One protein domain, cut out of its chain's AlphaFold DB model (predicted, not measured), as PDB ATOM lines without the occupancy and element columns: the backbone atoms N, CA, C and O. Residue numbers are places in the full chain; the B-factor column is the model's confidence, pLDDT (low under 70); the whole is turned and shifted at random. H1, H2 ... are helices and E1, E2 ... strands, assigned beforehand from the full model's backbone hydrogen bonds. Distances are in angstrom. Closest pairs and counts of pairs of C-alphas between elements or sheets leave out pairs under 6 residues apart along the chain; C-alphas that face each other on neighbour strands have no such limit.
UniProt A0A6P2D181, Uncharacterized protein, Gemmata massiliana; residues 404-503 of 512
ATOM      1  N   ARG A 404      55.535  37.973  13.774       95.06
ATOM      2  CA  ARG A 404      55.458  38.617  15.086       95.06
ATOM      3  C   ARG A 404      54.151  39.377  15.198       95.06
ATOM      4  O   ARG A 404      53.742  40.047  14.253       95.06
ATOM      5  N   GLY A 405      53.511  39.288  16.352       94.38
ATOM      6  CA  GLY A 405      52.250  39.976  16.585       94.38
ATOM      7  C   GLY A 405      51.915  40.104  18.060       94.38
ATOM      8  O   GLY A 405      52.665  39.660  18.932       94.38
ATOM      9  N   ARG A 406      50.768  40.728  18.323       94.94
ATOM     10  CA  ARG A 406      50.208  40.905  19.660       94.94
ATOM     11  C   ARG A 406      48.747  40.478  19.654       94.94
ATOM     12  O   ARG A 406      48.006  40.870  18.757       94.94
ATOM     13  N   VAL A 407      48.340  39.687  20.638       91.31
ATOM     14  CA  VAL A 407      46.939  39.321  20.859       91.31
ATOM     15  C   VAL A 407      46.358  40.262  21.903       91.31
ATOM     16  O   VAL A 407      46.843  40.320  23.036       91.31
ATOM     17  N   LEU A 408      45.329  40.995  21.495       91.75
ATOM     18  CA  LEU A 408      44.566  41.905  22.337       91.75
ATOM     19  C   LEU A 408      43.121  41.411  22.428       91.75
ATOM     20  O   LEU A 408      42.621  40.789  21.486       91.75
ATOM     21  N   ASP A 409      42.461  41.668  23.549       87.38
ATOM     22  CA  ASP A 409      41.015  41.506  23.655       87.38
ATOM     23  C   ASP A 409      40.269  42.703  23.033       87.38
ATOM     24  O   ASP A 409      40.863  43.632  22.486       87.38
ATOM     25  N   HIS A 410      38.938  42.663  23.097       88.00
ATOM     26  CA  HIS A 410      38.066  43.717  22.581       88.00
ATOM     27  C   HIS A 410      38.220  45.081  23.279       88.00
ATOM     28  O   HIS A 410      37.811  46.090  22.710       88.00
ATOM     29  N   GLU A 411      38.818  45.126  24.472       89.12
ATOM     30  CA  GLU A 411      39.113  46.358  25.214       89.12
ATOM     31  C   GLU A 411      40.531  46.878  24.910       89.12
ATOM     32  O   GLU A 411      40.943  47.923  25.412       89.12
ATOM     33  N   GLY A 412      41.292  46.168  24.068       89.81
ATOM     34  CA  GLY A 412      42.679  46.494  23.743       89.81
ATOM     35  C   GLY A 412      43.686  46.014  24.793       89.81
ATOM     36  O   GLY A 412      44.867  46.365  24.709       89.81
ATOM     37  N   THR A 413      43.261  45.198  25.760       91.88
ATOM     38  CA  THR A 413      44.130  44.650  26.806       91.88
ATOM     39  C   THR A 413      44.884  43.429  26.288       91.88
ATOM     40  O   THR A 413      44.366  42.609  25.532       91.88
ATOM     41  N   ALA A 414      46.153  43.305  26.682       93.44
ATOM     42  CA  ALA A 414      46.998  42.187  26.289       93.44
ATOM     43  C   ALA A 414      46.484  40.848  26.830       93.44
ATOM     44  O   ALA A 414      46.286  40.686  28.034       93.44
ATOM     45  N   VAL A 415      46.358  39.856  25.946       91.69
ATOM     46  CA  VAL A 415      45.961  38.499  26.329       91.69
ATOM     47  C   VAL A 415      47.206  37.643  26.528       91.69
ATOM     48  O   VAL A 415      47.810  37.170  25.562       91.69
ATOM     49  N   ALA A 416      47.583  37.423  27.784       92.94
ATOM     50  CA  ALA A 416      48.684  36.537  28.150       92.94
ATOM     51  C   ALA A 416      48.270  35.055  28.106       92.94
ATOM     52  O   ALA A 416      47.151  34.698  28.479       92.94
ATOM     53  N   GLY A 417      49.180  34.175  27.679       88.31
ATOM     54  CA  GLY A 417      48.942  32.727  27.654       88.31
ATOM     55  C   GLY A 417      48.000  32.236  26.545       88.31
ATOM     56  O   GLY A 417      47.582  31.075  26.569       88.31
ATOM     57  N   ALA A 418      47.662  33.081  25.568       88.06
ATOM     58  CA  ALA A 418      46.959  32.660  24.364       88.06
ATOM     59  C   ALA A 418      47.881  31.795  23.498       88.06
ATOM     60  O   ALA A 418      49.059  32.099  23.315       88.06
ATOM     61  N   THR A 419      47.349  30.711  22.944       88.50
ATOM     62  CA  THR A 419      48.072  29.866  21.990       88.50
ATOM     63  C   THR A 419      47.793  30.365  20.578       88.50
ATOM     64  O   THR A 419      46.649  30.329  20.122       88.50
ATOM     65  N   VAL A 420      48.832  30.807  19.880       88.00
ATOM     66  CA  VAL A 420      48.788  31.174  18.463       88.00
ATOM     67  C   VAL A 420      49.344  30.012  17.650       88.00
ATOM     68  O   VAL A 420      50.400  29.460  17.962       88.00
ATOM     69  N   VAL A 421      48.613  29.602  16.623       86.00
ATOM     70  CA  VAL A 421      48.932  28.441  15.794       86.00
ATOM     71  C   VAL A 421      48.904  28.862  14.335       86.00
ATOM     72  O   VAL A 421      47.872  29.322  13.853       86.00
ATOM     73  N   ALA A 422      50.004  28.669  13.614       85.69
ATOM     74  CA  ALA A 422      49.995  28.749  12.161       85.69
ATOM     75  C   ALA A 422      49.456  27.426  11.603       85.69
ATOM     76  O   ALA A 422      50.146  26.403  11.610       85.69
ATOM     77  N   ASN A 423      48.194  27.422  11.180       79.06
ATOM     78  CA  ASN A 423      47.472  26.213  10.770       79.06
ATOM     79  C   ASN A 423      47.320  26.081   9.248       79.06
ATOM     80  O   ASN A 423      46.890  25.039   8.755       79.06
ATOM     81  N   PHE A 424      47.681  27.114   8.494       81.25
ATOM     82  CA  PHE A 424      47.619  27.111   7.041       81.25
ATOM     83  C   PHE A 424      48.826  27.833   6.460       81.25
ATOM     84  O   PHE A 424      49.186  28.911   6.921       81.25
ATOM     85  N   PHE A 425      49.417  27.243   5.430       85.69
ATOM     86  CA  PHE A 425      50.521  27.793   4.667       85.69
ATOM     87  C   PHE A 425      50.184  27.723   3.188       85.69
ATOM     88  O   PHE A 425      49.793  26.680   2.665       85.69
ATOM     89  N   SER A 426      50.370  28.841   2.515       84.88
ATOM     90  CA  SER A 426      50.092  29.035   1.105       84.88
ATOM     91  C   SER A 426      51.360  29.623   0.493       84.88
ATOM     92  O   SER A 426      51.688  30.788   0.698       84.88
ATOM     93  N   ALA A 427      52.149  28.764  -0.146       86.50
ATOM     94  CA  ALA A 427      53.436  29.112  -0.725       86.50
ATOM     95  C   ALA A 427      53.257  29.539  -2.182       86.50
ATOM     96  O   ALA A 427      52.634  28.829  -2.977       86.50
ATOM     97  N   CYS A 428      53.840  30.684  -2.516       84.69
ATOM     98  CA  CYS A 428      53.936  31.218  -3.866       84.69
ATOM     99  C   CYS A 428      55.355  31.016  -4.412       84.69
ATOM    100  O   CYS A 428      56.315  30.892  -3.647       84.69
ATOM    101  N   ASP A 429      55.522  31.053  -5.729       81.31
ATOM    102  CA  ASP A 429      56.861  30.965  -6.331       81.31
ATOM    103  C   ASP A 429      57.763  32.164  -5.989       81.31
ATOM    104  O   ASP A 429      58.983  32.019  -5.896       81.31
ATOM    105  N   THR A 430      57.178  33.345  -5.764       85.00
ATOM    106  CA  THR A 430      57.907  34.578  -5.429       85.00
ATOM    107  C   THR A 430      57.202  35.386  -4.341       85.00
ATOM    108  O   THR A 430      56.003  35.233  -4.112       85.00
ATOM    109  N   GLU A 431      57.946  36.276  -3.680       86.81
ATOM    110  CA  GLU A 431      57.389  37.244  -2.724       86.81
ATOM    111  C   GLU A 431      56.420  38.223  -3.408       86.81
ATOM    112  O   GLU A 431      55.300  38.385  -2.948       86.81
ATOM    113  N   ALA A 432      56.760  38.748  -4.589       86.94
ATOM    114  CA  ALA A 432      55.859  39.620  -5.350       86.94
ATOM    115  C   ALA A 432      54.518  38.950  -5.720       86.94
ATOM    116  O   ALA A 432      53.498  39.621  -5.873       86.94
ATOM    117  N   ALA A 433      54.496  37.621  -5.873       85.06
ATOM    118  CA  ALA A 433      53.256  36.876  -6.080       85.06
ATOM    119  C   ALA A 433      52.409  36.769  -4.801       85.06
ATOM    120  O   ALA A 433      51.188  36.660  -4.900       85.06
ATOM    121  N   VAL A 434      53.027  36.801  -3.616       84.88
ATOM    122  CA  VAL A 434      52.309  36.930  -2.339       84.88
ATOM    123  C   VAL A 434      51.634  38.292  -2.258       84.88
ATOM    124  O   VAL A 434      50.423  38.339  -2.046       84.88
ATOM    125  N   ASP A 435      52.388  39.368  -2.487       85.88
ATOM    126  CA  ASP A 435      51.883  40.740  -2.362       85.88
ATOM    127  C   ASP A 435      50.714  40.989  -3.314       85.88
ATOM    128  O   ASP A 435      49.632  41.379  -2.883       85.88
ATOM    129  N   ARG A 436      50.869  40.618  -4.590       85.31
ATOM    130  CA  ARG A 436      49.793  40.729  -5.584       85.31
ATOM    131  C   ARG A 436      48.532  39.971  -5.165       85.31
ATOM    132  O   ARG A 436      47.427  40.491  -5.271       85.31
ATOM    133  N   ARG A 437      48.681  38.737  -4.672       80.50
ATOM    134  CA  ARG A 437      47.547  37.919  -4.213       80.50
ATOM    135  C   ARG A 437      46.863  38.535  -2.988       80.50
ATOM    136  O   ARG A 437      45.646  38.411  -2.858       80.50
ATOM    137  N   LEU A 438      47.618  39.179  -2.095       81.25
ATOM    138  CA  LEU A 438      47.066  39.920  -0.958       81.25
ATOM    139  C   LEU A 438      46.303  41.160  -1.409       81.25
ATOM    140  O   LEU A 438      45.192  41.368  -0.932       81.25
ATOM    141  N   GLU A 439      46.856  41.938  -2.336       84.50
ATOM    142  CA  GLU A 439      46.197  43.114  -2.915       84.50
ATOM    143  C   GLU A 439      44.882  42.725  -3.605       84.50
ATOM    144  O   GLU A 439      43.831  43.291  -3.308       84.50
ATOM    145  N   GLU A 440      44.907  41.689  -4.447       80.50
ATOM    146  CA  GLU A 440      43.716  41.146  -5.111       80.50
ATOM    147  C   GLU A 440      42.660  40.647  -4.119       80.50
ATOM    148  O   GLU A 440      41.467  40.702  -4.411       80.50
ATOM    149  N   TRP A 441      43.073  40.115  -2.966       77.06
ATOM    150  CA  TRP A 441      42.161  39.647  -1.922       77.06
ATOM    151  C   TRP A 441      41.599  40.795  -1.076       77.06
ATOM    152  O   TRP A 441      40.411  40.780  -0.743       77.06
ATOM    153  N   ALA A 442      42.418  41.802  -0.777       78.69
ATOM    154  CA  ALA A 442      42.021  43.016  -0.070       78.69
ATOM    155  C   ALA A 442      41.082  43.897  -0.909       78.69
ATOM    156  O   ALA A 442      40.237  44.589  -0.354       78.69
ATOM    157  N   ALA A 443      41.180  43.837  -2.237       79.25
ATOM    158  CA  ALA A 443      40.278  44.541  -3.146       79.25
ATOM    159  C   ALA A 443      38.892  43.877  -3.290       79.25
ATOM    160  O   ALA A 443      38.013  44.430  -3.951       79.25
ATOM    161  N   ARG A 444      38.670  42.686  -2.713       73.19
ATOM    162  CA  ARG A 444      37.377  41.988  -2.808       73.19
ATOM    163  C   ARG A 444      36.353  42.635  -1.889       73.19
ATOM    164  O   ARG A 444      36.616  42.844  -0.714       73.19
ATOM    165  N   GLU A 445      35.141  42.814  -2.407       45.31
ATOM    166  CA  GLU A 445      33.978  43.279  -1.637       45.31
ATOM    167  C   GLU A 445      33.593  42.299  -0.507       45.31
ATOM    168  O   GLU A 445      32.985  42.684   0.489       45.31
ATOM    169  N   TYR A 446      33.995  41.027  -0.634       42.62
ATOM    170  CA  TYR A 446      33.858  40.005   0.398       42.62
ATOM    171  C   TYR A 446      35.187  39.281   0.638       42.62
ATOM    172  O   TYR A 446      35.719  38.595  -0.242       42.62
ATOM    173  N   HIS A 447      35.701  39.383   1.863       50.97
ATOM    174  CA  HIS A 447      36.882  38.644   2.300       50.97
ATOM    175  C   HIS A 447      36.465  37.234   2.742       50.97
ATOM    176  O   HIS A 447      36.150  36.990   3.904       50.97
ATOM    177  N   GLY A 448      36.404  36.316   1.775       54.72
ATOM    178  CA  GLY A 448      36.216  34.883   2.016       54.72
ATOM    179  C   GLY A 448      37.532  34.186   2.384       54.72
ATOM    180  O   GLY A 448      38.352  34.705   3.137       54.72
ATOM    181  N   THR A 449      37.772  33.011   1.808       50.38
ATOM    182  CA  THR A 449      38.990  32.223   2.049       50.38
ATOM    183  C   THR A 449      40.265  33.006   1.679       50.38
ATOM    184  O   THR A 449      40.259  33.723   0.669       50.38
ATOM    185  N   PRO A 450      41.368  32.867   2.444       57.34
ATOM    186  CA  PRO A 450      42.642  33.491   2.102       57.34
ATOM    187  C   PRO A 450      43.142  33.027   0.727       57.34
ATOM    188  O   PRO A 450      42.864  31.890   0.329       57.34
ATOM    189  N   PRO A 451      43.911  33.856   0.001       62.78
ATOM    190  CA  PRO A 451      44.411  33.485  -1.311       62.78
ATOM    191  C   PRO A 451      45.309  32.241  -1.232       62.78
ATOM    192  O   PRO A 451      46.271  32.167  -0.459       62.78
ATOM    193  N   SER A 452      44.978  31.235  -2.042       62.66
ATOM    194  CA  SER A 452      45.768  30.014  -2.172       62.66
ATOM    195  C   SER A 452      46.898  30.219  -3.173       62.66
ATOM    196  O   SER A 452      46.668  30.619  -4.315       62.66
ATOM    197  N   GLY A 453      48.107  29.913  -2.729       60.00
ATOM    198  CA  GLY A 453      49.313  29.916  -3.519       60.00
ATOM    199  C   GLY A 453      49.415  28.674  -4.388       60.00
ATOM    200  O   GLY A 453      48.520  27.828  -4.412       60.00
ATOM    201  N   ASP A 454      50.546  28.547  -5.066       70.00
ATOM    202  CA  ASP A 454      50.821  27.447  -5.993       70.00
ATOM    203  C   ASP A 454      50.897  26.111  -5.239       70.00
ATOM    204  O   ASP A 454      50.576  25.045  -5.769       70.00
ATOM    205  N   ARG A 455      51.275  26.169  -3.956       80.00
ATOM    206  CA  ARG A 455      51.321  25.015  -3.057       80.00
ATOM    207  C   ARG A 455      50.717  25.369  -1.706       80.00
ATOM    208  O   ARG A 455      51.068  26.377  -1.102       80.00
ATOM    209  N   THR A 456      49.863  24.495  -1.182       77.19
ATOM    210  CA  THR A 456      49.255  24.663   0.145       77.19
ATOM    211  C   THR A 456      49.616  23.524   1.092       77.19
ATOM    212  O   THR A 456      49.694  22.359   0.685       77.19
ATOM    213  N   LEU A 457      49.830  23.858   2.360       78.88
ATOM    214  CA  LEU A 457      50.023  22.941   3.479       78.88
ATOM    215  C   LEU A 457      49.055  23.363   4.585       78.88
ATOM    216  O   LEU A 457      48.967  24.536   4.936       78.88
ATOM    217  N   TRP A 458      48.313  22.402   5.120       70.44
ATOM    218  CA  TRP A 458      47.286  22.654   6.119       70.44
ATOM    219  C   TRP A 458      47.425  21.689   7.286       70.44
ATOM    220  O   TRP A 458      47.772  20.523   7.092       70.44
ATOM    221  N   PHE A 459      47.128  22.199   8.475       67.12
ATOM    222  CA  PHE A 459      47.106  21.459   9.721       67.12
ATOM    223  C   PHE A 459      45.663  21.358  10.210       67.12
ATOM    224  O   PHE A 459      45.069  22.396  10.530       67.12
ATOM    225  N   PRO A 460      45.098  20.141  10.290       51.06
ATOM    226  CA  PRO A 460      43.846  19.948  10.989       51.06
ATOM    227  C   PRO A 460      44.016  20.355  12.438       51.06
ATOM    228  O   PRO A 460      45.028  20.071  13.068       51.06
ATOM    229  N   ASP A 461      43.014  21.054  12.942       46.44
ATOM    230  CA  ASP A 461      42.962  21.449  14.333       46.44
ATOM    231  C   ASP A 461      42.105  20.440  15.104       46.44
ATOM    232  O   ASP A 461      41.081  19.981  14.588       46.44
ATOM    233  N   ALA A 462      42.476  20.144  16.350       39.69
ATOM    234  CA  ALA A 462      41.792  19.183  17.227       39.69
ATOM    235  C   ALA A 462      40.336  19.569  17.590       39.69
ATOM    236  O   ALA A 462      39.657  18.842  18.299       39.69
ATOM    237  N   ASP A 463      39.832  20.711  17.112       39.56
ATOM    238  CA  ASP A 463      38.414  21.082  17.253       39.56
ATOM    239  C   ASP A 463      37.552  20.564  16.084       39.56
ATOM    240  O   ASP A 463      36.328  20.623  16.150       39.56
ATOM    241  N   TRP A 464      38.174  20.078  15.005       33.12
ATOM    242  CA  TRP A 464      37.501  19.503  13.826       33.12
ATOM    243  C   TRP A 464      37.584  17.976  13.763       33.12
ATOM    244  O   TRP A 464      36.855  17.333  13.017       33.12
ATOM    245  N   THR A 465      38.480  17.390  14.544       34.12
ATOM    246  CA  THR A 465      38.607  15.946  14.741       34.12
ATOM    247  C   THR A 465      38.684  15.727  16.239       34.12
ATOM    248  O   THR A 465      39.266  16.556  16.919       34.12
ATOM    249  N   LEU A 466      38.097  14.654  16.768       28.20
ATOM    250  CA  LEU A 466      38.257  14.204  18.161       28.20
ATOM    251  C   LEU A 466      39.723  13.782  18.443       28.20
ATOM    252  O   LEU A 466      39.994  12.637  18.803       28.20
ATOM    253  N   GLY A 467      40.671  14.687  18.206       30.88
ATOM    254  CA  GLY A 467      42.113  14.487  18.238       30.88
ATOM    255  C   GLY A 467      42.740  14.960  19.544       30.88
ATOM    256  O   GLY A 467      42.214  15.836  20.238       30.88
ATOM    257  N   SER A 468      43.870  14.347  19.897       33.84
ATOM    258  CA  SER A 468      44.611  14.647  21.128       33.84
ATOM    259  C   SER A 468      45.093  16.109  21.135       33.84
ATOM    260  O   SER A 468      45.462  16.635  20.082       33.84
ATOM    261  N   PRO A 469      45.205  16.774  22.302       40.66
ATOM    262  CA  PRO A 469      45.923  18.043  22.435       40.66
ATOM    263  C   PRO A 469      47.365  18.040  21.890       40.66
ATOM    264  O   PRO A 469      47.933  19.128  21.794       40.66
ATOM    265  N   ASP A 470      47.929  16.887  21.519       39.12
ATOM    266  CA  ASP A 470      49.252  16.721  20.897       39.12
ATOM    267  C   ASP A 470      49.252  16.862  19.356       39.12
ATOM    268  O   ASP A 470      50.313  16.906  18.735       39.12
ATOM    269  N   GLU A 471      48.086  16.986  18.712       50.16
ATOM    270  CA  GLU A 471      47.923  17.115  17.249       50.16
ATOM    271  C   GLU A 471      48.071  18.565  16.762       50.16
ATOM    272  O   GLU A 471      47.236  19.106  16.038       50.16
ATOM    273  N   ARG A 472      49.129  19.248  17.204       59.12
ATOM    274  CA  ARG A 472      49.334  20.669  16.905       59.12
ATOM    275  C   ARG A 472      50.248  20.845  15.707       59.12
ATOM    276  O   ARG A 472      51.247  20.143  15.557       59.12
ATOM    277  N   SER A 473      49.943  21.853  14.887       73.25
ATOM    278  CA  SER A 473      50.943  22.415  13.980       73.25
ATOM    279  C   SER A 473      52.242  22.654  14.763       73.25
ATOM    280  O   SER A 473      52.186  23.256  15.840       73.25
ATOM    281  N   PRO A 474      53.411  22.230  14.244       75.56
ATOM    282  CA  PRO A 474      54.691  22.496  14.890       75.56
ATOM    283  C   PRO A 474      55.024  23.998  14.900       75.56
ATOM    284  O   PRO A 474      55.984  24.410  15.539       75.56
ATOM    285  N   TYR A 475      54.237  24.816  14.196       83.62
ATOM    286  CA  TYR A 475      54.343  26.266  14.166       83.62
ATOM    287  C   TYR A 475      53.350  26.882  15.149       83.62
ATOM    288  O   TYR A 475      52.272  27.350  14.772       83.62
ATOM    289  N   THR A 476      53.701  26.852  16.431       87.19
ATOM    290  CA  THR A 476      52.885  27.416  17.507       87.19
ATOM    291  C   THR A 476      53.717  28.304  18.423       87.19
ATOM    292  O   THR A 476      54.900  28.055  18.637       87.19
ATOM    293  N   ALA A 477      53.082  29.334  18.970       90.62
ATOM    294  CA  ALA A 477      53.647  30.225  19.967       90.62
ATOM    295  C   ALA A 477      52.628  30.458  21.084       90.62
ATOM    296  O   ALA A 477      51.419  30.419  20.857       90.62
ATOM    297  N   THR A 478      53.113  30.714  22.294       91.62
ATOM    298  CA  THR A 478      52.272  31.174  23.405       91.62
ATOM    299  C   THR A 478      52.562  32.644  23.645       91.62
ATOM    300  O   THR A 478      53.727  33.038  23.636       91.62
ATOM    301  N   THR A 479      51.522  33.451  23.831       93.88
ATOM    302  CA  THR A 479      51.698  34.879  24.080       93.88
ATOM    303  C   THR A 479      52.308  35.137  25.454       93.88
ATOM    304  O   THR A 479      51.933  34.501  26.446       93.88
ATOM    305  N   ASP A 480      53.239  36.087  25.517       94.69
ATOM    306  CA  ASP A 480      53.830  36.558  26.770       94.69
ATOM    307  C   ASP A 480      52.852  37.426  27.589       94.69
ATOM    308  O   ASP A 480      51.690  37.616  27.222       94.69
ATOM    309  N   LYS A 481      53.321  37.971  28.720       93.81
ATOM    310  CA  LYS A 481      52.533  38.862  29.595       93.81
ATOM    311  C   LYS A 481      51.989  40.104  28.877       93.81
ATOM    312  O   LYS A 481      50.967  40.644  29.285       93.81
ATOM    313  N   ASP A 482      52.670  40.542  27.823       94.19
ATOM    314  CA  ASP A 482      52.309  41.701  27.020       94.19
ATOM    315  C   ASP A 482      51.487  41.281  25.795       94.19
ATOM    316  O   ASP A 482      51.181  42.122  24.952       94.19
ATOM    317  N   GLY A 483      51.082  40.013  25.689       92.38
ATOM    318  CA  GLY A 483      50.295  39.476  24.587       92.38
ATOM    319  C   GLY A 483      51.110  39.231  23.316       92.38
ATOM    320  O   GLY A 483      50.519  38.960  22.272       92.38
ATOM    321  N   ARG A 484      52.441  39.355  23.353       96.88
ATOM    322  CA  ARG A 484      53.307  39.236  22.172       96.88
ATOM    323  C   ARG A 484      53.618  37.778  21.865       96.88
ATOM    324  O   ARG A 484      53.790  36.975  22.776       96.88
ATOM    325  N   PHE A 485      53.721  37.449  20.582       95.31
ATOM    326  CA  PHE A 485      54.126  36.127  20.112       95.31
ATOM    327  C   PHE A 485      55.078  36.227  18.919       95.31
ATOM    328  O   PHE A 485      55.056  37.207  18.169       95.31
ATOM    329  N   GLU A 486      55.872  35.176  18.722       95.12
ATOM    330  CA  GLU A 486      56.736  34.997  17.558       95.12
ATOM    331  C   GLU A 486      56.647  33.553  17.054       95.12
ATOM    332  O   GLU A 486      56.806  32.613  17.830       95.12
ATOM    333  N   ILE A 487      56.389  33.378  15.756       91.94
ATOM    334  CA  ILE A 487      56.412  32.084  15.065       91.94
ATOM    335  C   ILE A 487      57.530  32.126  14.020       91.94
ATOM    336  O   ILE A 487      57.453  32.889  13.058       91.94
ATOM    337  N   ALA A 488      58.556  31.301  14.218       91.25
ATOM    338  CA  ALA A 488      59.701  31.145  13.321       91.25
ATOM    339  C   ALA A 488      59.465  30.060  12.245       91.25
ATOM    340  O   ALA A 488      58.487  29.309  12.296       91.25
ATOM    341  N   GLY A 489      60.371  29.958  11.272       87.94
ATOM    342  CA  GLY A 489      60.371  28.935  10.216       87.94
ATOM    343  C   GLY A 489      59.394  29.187   9.062       87.94
ATOM    344  O   GLY A 489      59.165  28.302   8.232       87.94
ATOM    345  N   THR A 490      58.816  30.385   8.993       91.12
ATOM    346  CA  THR A 490      57.924  30.843   7.920       91.12
ATOM    347  C   THR A 490      58.713  31.581   6.835       91.12
ATOM    348  O   THR A 490      59.707  32.243   7.125       91.12
ATOM    349  N   GLY A 491      58.316  31.441   5.569       91.56
ATOM    350  CA  GLY A 491      59.037  32.001   4.419       91.56
ATOM    351  C   GLY A 491      58.507  33.348   3.927       91.56
ATOM    352  O   GLY A 491      57.321  33.643   4.059       91.56
ATOM    353  N   VAL A 492      59.362  34.149   3.284       91.94
ATOM    354  CA  VAL A 492      58.934  35.405   2.634       91.94
ATOM    355  C   VAL A 492      57.898  35.186   1.520       91.94
ATOM    356  O   VAL A 492      56.979  35.974   1.352       91.94
ATOM    357  N   ASN A 493      57.959  34.079   0.796       90.44
ATOM    358  CA  ASN A 493      56.999  33.752  -0.259       90.44
ATOM    359  C   ASN A 493      55.766  32.985   0.260       90.44
ATOM    360  O   ASN A 493      55.134  32.258  -0.507       90.44
ATOM    361  N   GLN A 494      55.445  33.087   1.552       90.38
ATOM    362  CA  GLN A 494      54.356  32.332   2.165       90.38
ATOM    363  C   GLN A 494      53.305  33.238   2.791       90.38
ATOM    364  O   GLN A 494      53.599  34.124   3.589       90.38
ATOM    365  N   LEU A 495      52.054  32.923   2.481       87.06
ATOM    366  CA  LEU A 495      50.877  33.356   3.210       87.06
ATOM    367  C   LEU A 495      50.586  32.369   4.329       87.06
ATOM    368  O   LEU A 495      50.522  31.160   4.094       87.06
ATOM    369  N   VAL A 496      50.391  32.883   5.539       86.12
ATOM    370  CA  VAL A 496      50.203  32.054   6.729       86.12
ATOM    371  C   VAL A 496      48.894  32.409   7.415       86.12
ATOM    372  O   VAL A 496      48.673  33.549   7.815       86.12
ATOM    373  N   GLY A 497      48.021  31.414   7.553       83.50
ATOM    374  CA  GLY A 497      46.813  31.515   8.360       83.50
ATOM    375  C   GLY A 497      47.146  31.272   9.827       83.50
ATOM    376  O   GLY A 497      47.754  30.252  10.163       83.50
ATOM    377  N   LEU A 498      46.749  32.210  10.685       84.75
ATOM    378  CA  LEU A 498      46.896  32.103  12.132       84.75
ATOM    379  C   LEU A 498      45.554  31.794  12.785       84.75
ATOM    380  O   LEU A 498      44.528  32.390  12.458       84.75
ATOM    381  N   ARG A 499      45.588  30.921  13.785       79.62
ATOM    382  CA  ARG A 499      44.482  30.672  14.698       79.62
ATOM    383  C   ARG A 499      44.912  30.996  16.115       79.62
ATOM    384  O   ARG A 499      45.975  30.568  16.555       79.62
ATOM    385  N   ILE A 500      44.072  31.733  16.829       82.56
ATOM    386  CA  ILE A 500      44.324  32.136  18.210       82.56
ATOM    387  C   ILE A 500      43.343  31.387  19.105       82.56
ATOM    388  O   ILE A 500      42.135  31.394  18.865       82.56
ATOM    389  N   ARG A 501      43.866  30.729  20.135       79.75
ATOM    390  CA  ARG A 501      43.094  30.046  21.172       79.75
ATOM    391  C   ARG A 501      43.379  30.703  22.509       79.75
ATOM    392  O   ARG A 501      44.525  30.765  22.947       79.75
ATOM    393  N   VAL A 502      42.323  31.138  23.180       77.94
ATOM    394  CA  VAL A 502      42.394  31.656  24.545       77.94
ATOM    395  C   VAL A 502      41.732  30.619  25.440       77.94
ATOM    396  O   VAL A 502      40.583  30.240  25.213       77.94
ATOM    397  N   ARG A 503      42.459  30.096  26.431       64.31
ATOM    398  CA  ARG A 503      41.864  29.191  27.421       64.31
ATOM    399  C   ARG A 503      40.836  30.014  28.193       64.31
ATOM    400  O   ARG A 503      41.208  31.065  28.704       64.31
TER     401      ARG A 503
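AT A GLANCE: This is residues 404 to 503 of the 512 residues of an uncharacterized protein of Gemmata massiliana (UniProt A0A6P2D181). Two long antiparallel strands, E2 and E6, make a twisted ribbon through the middle, with the short strands E3 and E4 beside different parts of E2. Helix H1 only grazes one end of this ribbon, near the end of E2 and the start of E6, while the small antiparallel pair E1 and E5 lies towards the other end; residues 443 to 448 and 463 to 468 stick out. The printed part has 100 residues, with E1, E2, H1, E3, E4, E5 and E6 in that order, a mixed class with under half of the residues in named elements. It is only just compact, close to loose, with a radius of gyration of the C-alphas of 14.9 A and spans of 35 by 33 by 27 A.

IN THESE COORDINATES: Find C-alpha 404 at (55.458, 38.617, 15.086), where E1, residues 404 to 406, begins. E2, residues 419 to 427, runs 23.4 A, and H1, residues 431 to 442, starts at (57.389, 37.244, -2.724) and runs 16.6 A. Then come E3, residues 455 to 458, E4, residues 476 to 478, and E5, residues 484 to 487. E6, residues 494 to 501, runs 22.2 A to C-alpha 501 at (43.094, 30.046, 21.172).

HOW THE PARTS SIT: Start at E2 in the branched, twisted sheet: E6 is antiparallel on one side, with N 421 and O 499 2.8 A apart. On the other side are E3, with N 425 and O 457 at 2.8 A, and E4, with N 420 and O 477 at 2.8 A, both antiparallel to E2. E1 and E5 are antiparallel, with N 485 and O 405 at 3.0 A. The closest C-alphas of E4 and E5, Ala 477 and Phe 485, are 5.9 A apart. H1 only grazes the branched sheet with residues 431 to 438; its closest C-alpha pair with E6, Val 434 and Leu 495, is 6.8 A apart. In H1 every O i to N i+4 pair is within hydrogen-bond range.

THE WHOLE: The farthest C-alphas, Glu 411 and Asp 429, are 39.3 A apart. The printed part has no cut; the links E1 to E2, H1 to E3 and E3 to E4 are long. Look for pLDDT under 70 at residues 445 to 453, 459 to 472 and 503.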